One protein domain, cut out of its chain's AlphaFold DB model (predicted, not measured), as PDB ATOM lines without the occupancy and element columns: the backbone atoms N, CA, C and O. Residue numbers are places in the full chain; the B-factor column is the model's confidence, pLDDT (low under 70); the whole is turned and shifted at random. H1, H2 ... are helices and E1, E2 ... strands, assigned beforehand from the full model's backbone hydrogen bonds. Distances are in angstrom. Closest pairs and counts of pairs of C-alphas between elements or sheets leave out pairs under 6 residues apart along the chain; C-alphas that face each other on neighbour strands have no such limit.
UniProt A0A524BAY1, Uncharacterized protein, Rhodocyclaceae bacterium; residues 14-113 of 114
ATOM      1  N   SER A  14     160.180 151.872 118.311       81.00
ATOM      2  CA  SER A  14     161.256 152.635 118.956       81.00
ATOM      3  C   SER A  14     162.583 152.559 118.194       81.00
ATOM      4  O   SER A  14     163.293 153.554 118.108       81.00
ATOM      5  N   MET A  15     162.902 151.397 117.617       76.25
ATOM      6  CA  MET A  15     164.099 151.188 116.803       76.25
ATOM      7  C   MET A  15     163.931 151.777 115.398       76.25
ATOM      8  O   MET A  15     164.868 152.362 114.865       76.25
ATOM      9  N   ALA A  16     162.736 151.660 114.811       70.44
ATOM     10  CA  ALA A  16     162.424 152.267 113.517       70.44
ATOM     11  C   ALA A  16     162.484 153.805 113.573       70.44
ATOM     12  O   ALA A  16     162.949 154.437 112.629       70.44
ATOM     13  N   ASN A  17     162.079 154.388 114.704       74.06
ATOM     14  CA  ASN A  17     162.093 155.830 114.952       74.06
ATOM     15  C   ASN A  17     163.422 156.347 115.530       74.06
ATOM     16  O   ASN A  17     163.551 157.549 115.755       74.06
ATOM     17  N   LEU A  18     164.400 155.471 115.803       72.50
ATOM     18  CA  LEU A  18     165.673 155.861 116.423       72.50
ATOM     19  C   LEU A  18     166.526 156.744 115.499       72.50
ATOM     20  O   LEU A  18     167.358 157.512 115.975       72.50
ATOM     21  N   PHE A  19     166.318 156.627 114.187       68.50
ATOM     22  CA  PHE A  19     167.021 157.397 113.170       68.50
ATOM     23  C   PHE A  19     166.048 158.406 112.559       68.50
ATOM     24  O   PHE A  19     165.099 158.029 111.867       68.50
ATOM     25  N   GLY A  20     166.264 159.694 112.831       67.50
ATOM     26  CA  GLY A  20     165.536 160.767 112.167       67.50
ATOM     27  C   GLY A  20     165.807 160.796 110.656       67.50
ATOM     28  O   GLY A  20     166.707 160.112 110.146       67.50
ATOM     29  N   PRO A  21     165.042 161.593 109.889       66.94
ATOM     30  CA  PRO A  21     165.362 161.854 108.492       66.94
ATOM     31  C   PRO A  21     166.820 162.320 108.364       66.94
ATOM     32  O   PRO A  21     167.188 163.335 108.941       66.94
ATOM     33  N   GLN A  22     167.625 161.594 107.579       68.00
ATOM     34  CA  GLN A  22     169.070 161.814 107.368       68.00
ATOM     35  C   GLN A  22     170.024 161.375 108.500       68.00
ATOM     36  O   GLN A  22     171.233 161.500 108.325       68.00
ATOM     37  N   ASP A  23     169.542 160.758 109.583       75.12
ATOM     38  CA  ASP A  23     170.399 160.219 110.663       75.12
ATOM     39  C   ASP A  23     170.840 158.766 110.414       75.12
ATOM     40  O   ASP A  23     171.099 157.993 111.338       75.12
ATOM     41  N   TRP A  24     170.910 158.359 109.149       76.25
ATOM     42  CA  TRP A  24     171.265 157.004 108.746       76.25
ATOM     43  C   TRP A  24     172.220 157.025 107.555       76.25
ATOM     44  O   TRP A  24     172.275 157.978 106.778       76.25
ATOM     45  N   SER A  25     173.000 155.957 107.406       80.38
ATOM     46  CA  SER A  25     173.888 155.768 106.260       80.38
ATOM     47  C   SER A  25     173.481 154.525 105.485       80.38
ATOM     48  O   SER A  25     173.402 153.435 106.048       80.38
ATOM     49  N   ALA A  26     173.246 154.689 104.184       79.25
ATOM     50  CA  ALA A  26     173.046 153.571 103.273       79.25
ATOM     51  C   ALA A  26     174.394 152.918 102.962       79.25
ATOM     52  O   ALA A  26     175.331 153.597 102.537       79.25
ATOM     53  N   VAL A  27     174.475 151.600 103.105       84.44
ATOM     54  CA  VAL A  27     175.624 150.819 102.644       84.44
ATOM     55  C   VAL A  27     175.214 150.077 101.379       84.44
ATOM     56  O   VAL A  27     174.175 149.422 101.344       84.44
ATOM     57  N   HIS A  28     176.020 150.193 100.326       84.94
ATOM     58  CA  HIS A  28     175.761 149.492  99.073       84.94
ATOM     59  C   HIS A  28     176.108 148.003  99.208       84.94
ATOM     60  O   HIS A  28     177.152 147.665  99.759       84.94
ATOM     61  N   GLU A  29     175.287 147.112  98.650       87.44
ATOM     62  CA  GLU A  29     175.449 145.654  98.773       87.44
ATOM     63  C   GLU A  29     176.843 145.163  98.338       87.44
ATOM     64  O   GLU A  29     177.463 144.328  98.999       87.44
ATOM     65  N   SER A  30     177.404 145.754  97.278       85.62
ATOM     66  CA  SER A  30     178.755 145.414  96.811       85.62
ATOM     67  C   SER A  30     179.857 145.711  97.838       85.62
ATOM     68  O   SER A  30     180.907 145.079  97.784       85.62
ATOM     69  N   ALA A  31     179.649 146.652  98.768       84.88
ATOM     70  CA  ALA A  31     180.585 146.899  99.868       84.88
ATOM     71  C   ALA A  31     180.593 145.745 100.879       84.88
ATOM     72  O   ALA A  31     181.623 145.479 101.499       84.88
ATOM     73  N   ILE A  32     179.454 145.068 101.045       85.06
ATOM     74  CA  ILE A  32     179.247 144.012 102.039       85.06
ATOM     75  C   ILE A  32     179.823 142.688 101.533       85.06
ATOM     76  O   ILE A  32     180.521 141.998 102.272       85.06
ATOM     77  N   HIS A  33     179.560 142.348 100.268       86.81
ATOM     78  CA  HIS A  33     179.871 141.020  99.728       86.81
ATOM     79  C   HIS A  33     181.045 140.986  98.739       86.81
ATOM     80  O   HIS A  33     181.581 139.913  98.475       86.81
ATOM     81  N   GLY A  34     181.468 142.131  98.192       87.19
ATOM     82  CA  GLY A  34     182.462 142.178  97.112       87.19
ATOM     83  C   GLY A  34     183.925 142.069  97.552       87.19
ATOM     84  O   GLY A  34     184.806 141.936  96.706       87.19
ATOM     85  N   PHE A  35     184.213 142.149  98.855       93.44
ATOM     86  CA  PHE A  35     185.576 142.312  99.367       93.44
ATOM     87  C   PHE A  35     185.792 141.570 100.687       93.44
ATOM     88  O   PHE A  35     184.848 141.173 101.364       93.44
ATOM     89  N   SER A  36     187.055 141.456 101.105       92.00
ATOM     90  CA  SER A  36     187.435 140.948 102.427       92.00
ATOM     91  C   SER A  36     188.478 141.846 103.107       92.00
ATOM     92  O   SER A  36     189.134 142.680 102.475       92.00
ATOM     93  N   GLY A  37     188.612 141.706 104.429       93.12
ATOM     94  CA  GLY A  37     189.617 142.416 105.223       93.12
ATOM     95  C   GLY A  37     189.532 143.944 105.115       93.12
ATOM     96  O   GLY A  37     188.452 144.529 105.188       93.12
ATOM     97  N   VAL A  38     190.687 144.598 104.940       95.62
ATOM     98  CA  VAL A  38     190.793 146.071 104.885       95.62
ATOM     99  C   VAL A  38     190.006 146.652 103.707       95.62
ATOM    100  O   VAL A  38     189.413 147.713 103.855       95.62
ATOM    101  N   ALA A  39     189.953 145.963 102.563       96.31
ATOM    102  CA  ALA A  39     189.186 146.428 101.407       96.31
ATOM    103  C   ALA A  39     187.681 146.449 101.699       96.31
ATOM    104  O   ALA A  39     187.029 147.452 101.421       96.31
ATOM    105  N   ALA A  40     187.148 145.401 102.337       94.56
ATOM    106  CA  ALA A  40     185.744 145.377 102.752       94.56
ATOM    107  C   ALA A  40     185.440 146.486 103.751       94.56
ATOM    108  O   ALA A  40     184.457 147.210 103.605       94.56
ATOM    109  N   TRP A  41     186.315 146.666 104.740       95.50
ATOM    110  CA  TRP A  41     186.140 147.726 105.720       95.50
ATOM    111  C   TRP A  41     186.145 149.118 105.068       95.50
ATOM    112  O   TRP A  41     185.236 149.899 105.330       95.50
ATOM    113  N   LEU A  42     187.093 149.410 104.169       96.25
ATOM    114  CA  LEU A  42     187.151 150.692 103.453       96.25
ATOM    115  C   LEU A  42     185.927 150.914 102.560       96.25
ATOM    116  O   LEU A  42     185.382 152.016 102.558       96.25
ATOM    117  N   ALA A  43     185.487 149.886 101.826       95.31
ATOM    118  CA  ALA A  43     184.309 149.978 100.969       95.31
ATOM    119  C   ALA A  43     183.061 150.340 101.785       95.31
ATOM    120  O   ALA A  43     182.330 151.257 101.416       95.31
ATOM    121  N   ASN A  44     182.853 149.679 102.930       93.69
ATOM    122  CA  ASN A  44     181.743 149.989 103.835       93.69
ATOM    123  C   ASN A  44     181.899 151.387 104.443       93.69
ATOM    124  O   ASN A  44     180.984 152.204 104.352       93.69
ATOM    125  N   PHE A  45     183.069 151.689 105.004       94.62
ATOM    126  CA  PHE A  45     183.342 152.943 105.696       94.62
ATOM    127  C   PHE A  45     183.180 154.168 104.787       94.62
ATOM    128  O   PHE A  45     182.520 155.128 105.168       94.62
ATOM    129  N   TYR A  46     183.714 154.142 103.564       94.00
ATOM    130  CA  TYR A  46     183.554 155.265 102.638       94.00
ATOM    131  C   TYR A  46     182.178 155.301 101.963       94.00
ATOM    132  O   TYR A  46     181.749 156.381 101.552       94.00
ATOM    133  N   SER A  47     181.434 154.187 101.899       91.12
ATOM    134  CA  SER A  47     180.061 154.202 101.364       91.12
ATOM    135  C   SER A  47     179.109 155.096 102.168       91.12
ATOM    136  O   SER A  47     178.158 155.632 101.593       91.12
ATOM    137  N   THR A  48     179.407 155.339 103.449       89.88
ATOM    138  CA  THR A  48     178.631 156.225 104.331       89.88
ATOM    139  C   THR A  48     178.996 157.703 104.190       89.88
ATOM    140  O   THR A  48     178.290 158.568 104.704       89.88
ATOM    141  N   HIS A  49     180.091 158.032 103.498       91.56
ATOM    142  CA  HIS A  49     180.546 159.414 103.384       91.56
ATOM    143  C   HIS A  49     179.724 160.189 102.348       91.56
ATOM    144  O   HIS A  49     179.439 159.702 101.249       91.56
ATOM    145  N   ALA A  50     179.410 161.441 102.677       89.56
ATOM    146  CA  ALA A  50     178.741 162.362 101.761       89.56
ATOM    147  C   ALA A  50     179.712 163.015 100.760       89.56
ATOM    148  O   ALA A  50     179.315 163.342  99.646       89.56
ATOM    149  N   LYS A  51     180.979 163.211 101.149       91.94
ATOM    150  CA  LYS A  51     182.009 163.896 100.353       91.94
ATOM    151  C   LYS A  51     183.424 163.493 100.798       91.94
ATOM    152  O   LYS A  51     183.561 162.930 101.890       91.94
ATOM    153  N   PRO A  52     184.474 163.811 100.015       95.25
ATOM    154  CA  PRO A  52     185.855 163.604 100.438       95.25
ATOM    155  C   PRO A  52     186.156 164.345 101.744       95.25
ATOM    156  O   PRO A  52     185.780 165.507 101.912       95.25
ATOM    157  N   TYR A  53     186.853 163.675 102.659       94.06
ATOM    158  CA  TYR A  53     187.287 164.254 103.927       94.06
ATOM    159  C   TYR A  53     188.646 163.668 104.340       94.06
ATOM    160  O   TYR A  53     188.824 162.448 104.244       94.06
ATOM    161  N   PRO A  54     189.615 164.496 104.777       96.69
ATOM    162  CA  PRO A  54     190.911 164.017 105.243       96.69
ATOM    163  C   PRO A  54     190.781 163.285 106.579       96.69
ATOM    164  O   PRO A  54     190.335 163.849 107.575       96.69
ATOM    165  N   LEU A  55     191.234 162.034 106.616       97.06
ATOM    166  CA  LEU A  55     191.237 161.206 107.822       97.06
ATOM    167  C   LEU A  55     192.653 160.802 108.195       97.06
ATOM    168  O   LEU A  55     193.460 160.473 107.322       97.06
ATOM    169  N   GLN A  56     192.961 160.782 109.491       98.00
ATOM    170  CA  GLN A  56     194.259 160.294 109.936       98.00
ATOM    171  C   GLN A  56     194.370 158.788 109.691       98.00
ATOM    172  O   GLN A  56     193.516 158.004 110.102       98.00
ATOM    173  N   VAL A  57     195.482 158.349 109.104       97.56
ATOM    174  CA  VAL A  57     195.768 156.923 108.876       97.56
ATOM    175  C   VAL A  57     195.792 156.147 110.198       97.56
ATOM    176  O   VAL A  57     195.406 154.982 110.242       97.56
ATOM    177  N   LYS A  58     196.211 156.799 111.288       97.06
ATOM    178  CA  LYS A  58     196.189 156.230 112.641       97.06
ATOM    179  C   LYS A  58     194.762 155.957 113.132       97.06
ATOM    180  O   LYS A  58     194.535 154.932 113.769       97.06
ATOM    181  N   ASP A  59     193.821 156.841 112.819       97.56
ATOM    182  CA  ASP A  59     192.419 156.667 113.194       97.56
ATOM    183  C   ASP A  59     191.779 155.558 112.366       97.56
ATOM    184  O   ASP A  59     191.143 154.674 112.930       97.56
ATOM    185  N   LEU A  60     192.056 155.505 111.058       97.12
ATOM    186  CA  LEU A  60     191.615 154.395 110.203       97.12
ATOM    187  C   LEU A  60     192.118 153.041 110.725       97.12
ATOM    188  O   LEU A  60     191.357 152.078 110.797       97.12
ATOM    189  N   TRP A  61     193.385 152.975 111.145       97.06
ATOM    190  CA  TRP A  61     193.954 151.780 111.766       97.06
ATOM    191  C   TRP A  61     193.169 151.371 113.016       97.06
ATOM    192  O   TRP A  61     192.746 150.220 113.123       97.06
ATOM    193  N   ARG A  62     192.887 152.327 113.910       96.69
ATOM    194  CA  ARG A  62     192.119 152.098 115.139       96.69
ATOM    195  C   ARG A  62     190.673 151.668 114.862       96.69
ATOM    196  O   ARG A  62     190.185 150.754 115.518       96.69
ATOM    197  N   TYR A  63     189.991 152.313 113.919       96.00
ATOM    198  CA  TYR A  63     188.576 152.066 113.614       96.00
ATOM    199  C   TYR A  63     188.349 150.769 112.843       96.00
ATOM    200  O   TYR A  63     187.304 150.143 112.989       96.00
ATOM    201  N   SER A  64     189.327 150.348 112.039       95.00
ATOM    202  CA  SER A  64     189.226 149.115 111.257       95.00
ATOM    203  C   SER A  64     189.261 147.834 112.089       95.00
ATOM    204  O   SER A  64     188.905 146.774 111.581       95.00
ATOM    205  N   GLY A  65     189.702 147.908 113.351       93.56
ATOM    206  CA  GLY A  65     189.793 146.748 114.243       93.56
ATOM    207  C   GLY A  65     190.831 145.701 113.815       93.56
ATOM    208  O   GLY A  65     190.871 144.605 114.369       93.56
ATOM    209  N   VAL A  66     191.675 146.008 112.827       93.44
ATOM    210  CA  VAL A  66     192.689 145.076 112.325       93.44
ATOM    211  C   VAL A  66     193.825 144.885 113.324       93.44
ATOM    212  O   VAL A  66     194.424 145.838 113.819       93.44
ATOM    213  N   VAL A  67     194.188 143.627 113.568       95.00
ATOM    214  CA  VAL A  67     195.269 143.265 114.491       95.00
ATOM    215  C   VAL A  67     196.594 143.213 113.731       95.00
ATOM    216  O   VAL A  67     197.003 142.175 113.212       95.00
ATOM    217  N   CYS A  68     197.242 144.366 113.594       95.56
ATOM    218  CA  CYS A  68     198.601 144.501 113.062       95.56
ATOM    219  C   CYS A  68     199.203 145.839 113.502       95.56
ATOM    220  O   CYS A  68     198.479 146.707 113.984       95.56
ATOM    221  N   ASP A  69     200.512 146.020 113.334       97.25
ATOM    222  CA  ASP A  69     201.134 147.323 113.562       97.25
ATOM    223  C   ASP A  69     200.765 148.342 112.462       97.25
ATOM    224  O   ASP A  69     200.241 148.008 111.394       97.25
ATOM    225  N   LEU A  70     201.062 149.620 112.710       96.12
ATOM    226  CA  LEU A  70     200.726 150.702 111.784       96.12
ATOM    227  C   LEU A  70     201.480 150.608 110.442       96.12
ATOM    228  O   LEU A  70     200.990 151.101 109.422       96.12
ATOM    229  N   ARG A  71     202.674 150.005 110.415       96.19
ATOM    230  CA  ARG A  71     203.471 149.851 109.189       96.19
ATOM    231  C   ARG A  71     202.817 148.825 108.270       96.19
ATOM    232  O   ARG A  71     202.632 149.095 107.081       96.19
ATOM    233  N   GLU A  72     202.431 147.688 108.824       97.12
ATOM    234  CA  GLU A  72     201.719 146.633 108.119       97.12
ATOM    235  C   GLU A  72     200.319 147.093 107.708       97.12
ATOM    236  O   GLU A  72     199.903 146.852 106.571       97.12
ATOM    237  N   PHE A  73     199.629 147.860 108.558       97.38
ATOM    238  CA  PHE A  73     198.364 148.488 108.188       97.38
ATOM    239  C   PHE A  73     198.508 149.369 106.947       97.38
ATOM    240  O   PHE A  73     197.740 149.218 106.002       97.38
ATOM    241  N   ARG A  74     199.523 150.242 106.889       97.00
ATOM    242  CA  ARG A  74     199.779 151.094 105.712       97.00
ATOM    243  C   ARG A  74     200.041 150.282 104.450       97.00
ATOM    244  O   ARG A  74     199.599 150.678 103.373       97.00
ATOM    245  N   ARG A  75     200.761 149.163 104.566       97.25
ATOM    246  CA  ARG A  75     201.009 148.261 103.436       97.25
ATOM    247  C   ARG A  75     199.695 147.663 102.922       97.25
ATOM    248  O   ARG A  75     199.434 147.724 101.722       97.25
ATOM    249  N   ARG A  76     198.853 147.145 103.822       97.56
ATOM    250  CA  ARG A  76     197.532 146.579 103.486       97.56
ATOM    251  C   ARG A  76     196.569 147.631 102.943       97.56
ATOM    252  O   ARG A  76     195.871 147.359 101.976       97.56
ATOM    253  N   LEU A  77     196.583 148.833 103.520       97.69
ATOM    254  CA  LEU A  77     195.786 149.980 103.091       97.69
ATOM    255  C   LEU A  77     196.062 150.323 101.625       97.69
ATOM    256  O   LEU A  77     195.123 150.432 100.849       97.69
ATOM    257  N   LYS A  78     197.334 150.414 101.217       97.88
ATOM    258  CA  LYS A  78     197.693 150.662  99.809       97.88
ATOM    259  C   LYS A  78     197.171 149.574  98.869       97.88
ATOM    260  O   LYS A  78     196.645 149.896  97.810       97.88
ATOM    261  N   GLY A  79     197.292 148.304  99.263       97.88
ATOM    262  CA  GLY A  79     196.756 147.184  98.482       97.88
ATOM    263  C   GLY A  79     195.234 147.248  98.341       97.88
ATOM    264  O   GLY A  79     194.709 147.100  97.243       97.88
ATOM    265  N   ALA A  80     194.534 147.550  99.433       97.69
ATOM    266  CA  ALA A  80     193.085 147.699  99.440       97.69
ATOM    267  C   ALA A  80     192.609 148.898  98.601       97.69
ATOM    268  O   ALA A  80     191.639 148.775  97.862       97.69
ATOM    269  N   LEU A  81     193.310 150.036  98.662       98.19
ATOM    270  CA  LEU A  81     193.019 151.200  97.817       98.19
ATOM    271  C   LEU A  81     193.179 150.860  96.332       98.19
ATOM    272  O   LEU A  81     192.286 151.156  95.547       98.19
ATOM    273  N   ALA A  82     194.271 150.186  95.957       97.88
ATOM    274  CA  ALA A  82     194.492 149.752  94.579       97.88
ATOM    275  C   ALA A  82     193.392 148.790  94.097       97.88
ATOM    276  O   ALA A  82     192.886 148.946  92.988       97.88
ATOM    277  N   GLN A  83     192.978 147.845  94.946       97.56
ATOM    278  CA  GLN A  83     191.862 146.945  94.650       97.56
ATOM    279  C   GLN A  83     190.551 147.714  94.430       97.56
ATOM    280  O   GLN A  83     189.835 147.436  93.477       97.56
ATOM    281  N   LEU A  84     190.245 148.703  95.272       97.12
ATOM    282  CA  LEU A  84     189.005 149.484  95.184       97.12
ATOM    283  C   LEU A  84     188.979 150.500  94.031       97.12
ATOM    284  O   LEU A  84     187.920 151.058  93.743       97.12
ATOM    285  N   MET A  85     190.112 150.740  93.371       97.81
ATOM    286  CA  MET A  85     190.197 151.541  92.143       97.81
ATOM    287  C   MET A  85     189.982 150.718  90.869       97.81
ATOM    288  O   MET A  85     189.875 151.294  89.786       97.81
ATOM    289  N   ALA A  86     189.949 149.386  90.970       96.88
ATOM    290  CA  ALA A  86     189.869 148.522  89.803       96.88
ATOM    291  C   ALA A  86     188.565 148.761  89.005       96.88
ATOM    292  O   ALA A  86     187.522 149.098  89.578       96.88
ATOM    293  N   PRO A  87     188.604 148.643  87.664       95.00
ATOM    294  CA  PRO A  87     187.482 149.022  86.804       95.00
ATOM    295  C   PRO A  87     186.239 148.141  86.994       95.00
ATOM    296  O   PRO A  87     185.130 148.613  86.748       95.00
ATOM    297  N   ASP A  88     186.422 146.904  87.452       93.62
ATOM    298  CA  ASP A  88     185.384 145.922  87.778       93.62
ATOM    299  C   ASP A  88     184.669 146.205  89.111       93.62
ATOM    300  O   ASP A  88     183.604 145.644  89.374       93.62
ATOM    301  N   VAL A  89     185.191 147.118  89.935       95.25
ATOM    302  CA  VAL A  89     184.509 147.563  91.153       95.25
ATOM    303  C   VAL A  89     183.279 148.401  90.799       95.25
ATOM    304  O   VAL A  89     183.345 149.353  90.017       95.25
ATOM    305  N   ALA A  90     182.145 148.082  91.428       93.69
ATOM    306  CA  ALA A  90     180.888 148.799  91.240       93.69
ATOM    307  C   ALA A  90     181.038 150.308  91.511       93.69
ATOM    308  O   ALA A  90     181.567 150.725  92.543       93.69
ATOM    309  N   ALA A  91     180.489 151.136  90.617       93.50
ATOM    310  CA  ALA A  91     180.615 152.597  90.652       93.50
ATOM    311  C   ALA A  91     180.183 153.239  91.987       93.50
ATOM    312  O   ALA A  91     180.724 154.274  92.375       93.50
ATOM    313  N   ALA A  92     179.246 152.611  92.706       91.38
ATOM    314  CA  ALA A  92     178.759 153.074  94.003       91.38
ATOM    315  C   ALA A  92     179.841 153.107  95.101       91.38
ATOM    316  O   ALA A  92     179.733 153.909  96.028       91.38
ATOM    317  N   VAL A  93     180.865 152.251  95.006       94.56
ATOM    318  CA  VAL A  93     181.928 152.102  96.022       94.56
ATOM    319  C   VAL A  93     183.337 152.229  95.445       94.56
ATOM    320  O   VAL A  93     184.308 152.246  96.198       94.56
ATOM    321  N   ARG A  94     183.463 152.325  94.116       96.56
ATOM    322  CA  ARG A  94     184.747 152.464  93.428       96.56
ATOM    323  C   ARG A  94     185.436 153.767  93.812       96.56
ATOM    324  O   ARG A  94     184.829 154.840  93.768       96.56
ATOM    325  N   ILE A  95     186.722 153.676  94.122       97.31
ATOM    326  CA  ILE A  95     187.589 154.834  94.334       97.31
ATOM    327  C   ILE A  95     187.988 155.384  92.963       97.31
ATOM    328  O   ILE A  95     188.520 154.652  92.134       97.31
ATOM    329  N   ALA A  96     187.720 156.665  92.716       97.12
ATOM    330  CA  ALA A  96     188.195 157.352  91.517       97.12
ATOM    331  C   ALA A  96     189.648 157.801  91.681       97.12
ATOM    332  O   ALA A  96     190.475 157.573  90.807       97.12
ATOM    333  N   GLU A  97     189.956 158.409  92.824       96.88
ATOM    334  CA  GLU A  97     191.291 158.889  93.171       96.88
ATOM    335  C   GLU A  97     191.457 158.930  94.693       96.88
ATOM    336  O   GLU A  97     190.479 158.943  95.451       96.88
ATOM    337  N   TYR A  98     192.706 158.933  95.152       97.62
ATOM    338  CA  TYR A  98     193.029 159.135  96.556       97.62
ATOM    339  C   TYR A  98     194.345 159.894  96.711       97.62
ATOM    340  O   TYR A  98     195.264 159.755  95.904       97.62
ATOM    341  N   GLU A  99     194.458 160.634  97.808       97.38
ATOM    342  CA  GLU A  99     195.689 161.281  98.246       97.38
ATOM    343  C   GLU A  99     196.134 160.645  99.560       97.38
ATOM    344  O   GLU A  99     195.449 160.739 100.582       97.38
ATOM    345  N   LEU A 100     197.284 159.969  99.544       96.62
ATOM    346  CA  LEU A 100     197.863 159.343 100.730       96.62
ATOM    347  C   LEU A 100     199.168 160.040 101.109       96.62
ATOM    348  O   LEU A 100     200.192 159.884 100.445       96.62
ATOM    349  N   SER A 101     199.135 160.749 102.233       94.69
ATOM    350  CA  SER A 101     200.315 161.339 102.864       94.69
ATOM    351  C   SER A 101     200.855 160.445 103.987       94.69
ATOM    352  O   SER A 101     200.341 159.358 104.279       94.69
ATOM    353  N   SER A 102     201.902 160.904 104.675       90.62
ATOM    354  CA  SER A 102     202.413 160.216 105.862       90.62
ATOM    355  C   SER A 102     201.392 160.177 107.002       90.62
ATOM    356  O   SER A 102     201.441 159.248 107.801       90.62
ATOM    357  N   GLN A 103     200.439 161.108 107.081       95.44
ATOM    358  CA  GLN A 103     199.502 161.195 108.210       95.44
ATOM    359  C   GLN A 103     198.040 161.041 107.811       95.44
ATOM    360  O   GLN A 103     197.284 160.431 108.560       95.44
ATOM    361  N   HIS A 104     197.660 161.542 106.639       97.31
ATOM    362  CA  HIS A 104     196.275 161.627 106.190       97.31
ATOM    363  C   HIS A 104     196.030 160.819 104.920       97.31
ATOM    364  O   HIS A 104     196.912 160.723 104.061       97.31
ATOM    365  N   LEU A 105     194.813 160.297 104.809       98.06
ATOM    366  CA  LEU A 105     194.233 159.743 103.597       98.06
ATOM    367  C   LEU A 105     192.989 160.561 103.230       98.06
ATOM    368  O   LEU A 105     192.098 160.743 104.063       98.06
ATOM    369  N   VAL A 106     192.923 161.006 101.980       97.88
ATOM    370  CA  VAL A 106     191.712 161.544 101.352       97.88
ATOM    371  C   VAL A 106     191.319 160.581 100.242       97.88
ATOM    372  O   VAL A 106     192.143 160.247  99.398       97.88
ATOM    373  N   VAL A 107     190.072 160.123 100.238       97.56
ATOM    374  CA  VAL A 107     189.518 159.267  99.178       97.56
ATOM    375  C   VAL A 107     188.424 160.036  98.464       97.56
ATOM    376  O   VAL A 107     187.618 160.697  99.122       97.56
ATOM    377  N   LYS A 108     188.366 159.916  97.138       97.31
ATOM    378  CA  LYS A 108     187.256 160.385  96.312       97.31
ATOM    379  C   LYS A 108     186.611 159.202  95.605       97.31
ATOM    380  O   LYS A 108     187.251 158.501  94.822       97.31
ATOM    381  N   LEU A 109     185.334 158.975  95.889       95.94
ATOM    382  CA  LEU A 109     184.555 157.937  95.225       95.94
ATOM    383  C   LEU A 109     184.112 158.383  93.832       95.94
ATOM    384  O   LEU A 109     183.819 159.557  93.598       95.94
ATOM    385  N   TYR A 110     183.997 157.415  92.927       95.62
ATOM    386  CA  TYR A 110     183.551 157.630  91.554       95.62
ATOM    387  C   TYR A 110     182.170 158.293  91.495       95.62
ATOM    388  O   TYR A 110     181.994 159.265  90.771       95.62
ATOM    389  N   ARG A 111     181.232 157.859  92.349       92.12
ATOM    390  CA  ARG A 111     179.872 158.422  92.445       92.12
ATOM    391  C   ARG A 111     179.788 159.920  92.770       92.12
ATOM    392  O   ARG A 111     178.719 160.487  92.626       92.12
ATOM    393  N   TRP A 112     180.856 160.541  93.275       92.19
ATOM    394  CA  TRP A 112     180.871 161.980  93.585       92.19
ATOM    395  C   TRP A 112     181.339 162.844  92.412       92.19
ATOM    396  O   TRP A 112     181.356 164.065  92.526       92.19
ATOM    397  N   SER A 113     181.799 162.216  91.330       82.81
ATOM    398  CA  SER A 113     182.286 162.912  90.133       82.81
ATOM    399  C   SER A 113     181.235 162.974  89.020       82.81
ATOM    400  O   SER A 113     181.519 163.535  87.965       82.81
TER     401      SER A 113
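AT A GLANCE: This is residues 14 to 113 of the 114 residues of an uncharacterized protein of Rhodocyclaceae bacterium (UniProt A0A524BAY1). A two-stranded hairpin, E1 and E2, covers one side of a small helical body in which H2 lies nearest the middle, H4 packs on H2 at a steep angle and H3 sits by the end of the hairpin where E2 begins. Short H1 packs on H2 away from the hairpin, and a tail, residues 14 to 23, sticks out from the body. The printed part has 100 residues, with four named helices and then two named strands in the order H1 H2 H3 H4 E1 E2; the sheet, in the order E1 - E2, is antiparallel and the class is mixed, helices and strands. The whole is compact, with a radius of gyration of the C-alphas of 14.0 A and spans of 43 by 29 by 24 A.

HOW THE PARTS SIT: Start at the tail and go on to H1, residues 29 to 33, which touches H2, residues 37 to 47; their closest C-alphas are those of Ala 31 and Ala 43, 5.0 A apart. Next look at Ala 39 and Ala 80, the closest C-alphas of H2 and H4, residues 70 to 84, at 4.5 A; these helices touch at a steep tilt of 64 degrees and run the same way. H3, residues 57 to 63, touches H4 with residues 70 to 74 of H4 alone, about perpendicular at 88 degrees, and the closest C-alphas are those of Trp 61 and Phe 73, 6.6 A apart. H2 and H3 are near each other, with 7 pairs of C-alphas within 10 A. E1, residues 95 to 100, and E2, residues 104 to 109, form an antiparallel hairpin; find N 99 and O 106 at 2.8 A and N 108 and O 97 at 2.9 A, both within hydrogen-bond range. Residues 55 to 56 pair antiparallel with residues 104 to 105 of E2. The closest C-alphas of H4 and E1 are those of Leu 84 and Ile 95, 5.6 A apart. H1 and E2 are apart. In H1, H2, H3 and H4 every O i to N i+4 pair is within hydrogen-bond range.

IN THESE COORDINATES: Find C-alpha 29 at (175.449, 145.654, 98.773), where H1 begins; it runs 6.5 A from first to last C-alpha. H2 covers 15.7 A and H3 9.9 A. Find C-alpha 70 at (200.726, 150.702, 111.784); from there H4 runs 20.4 A. E1 spans 12.9 A, and E2 spans 16.5 A, ending at C-alpha 109 at (184.555, 157.937, 95.225).

THE WHOLE: The outline is elongated, but only just; without residues 14 to 23, which stand free, the body spans 30 by 28 by 23 A. The two C-alphas farthest apart are those of Ser 14 and Ser 102, at 43.9 A. The printed part has no cut, and no link between named elements is long. The mean pLDDT of the printed part is 91.8, and residues 19 to 22 are under 70.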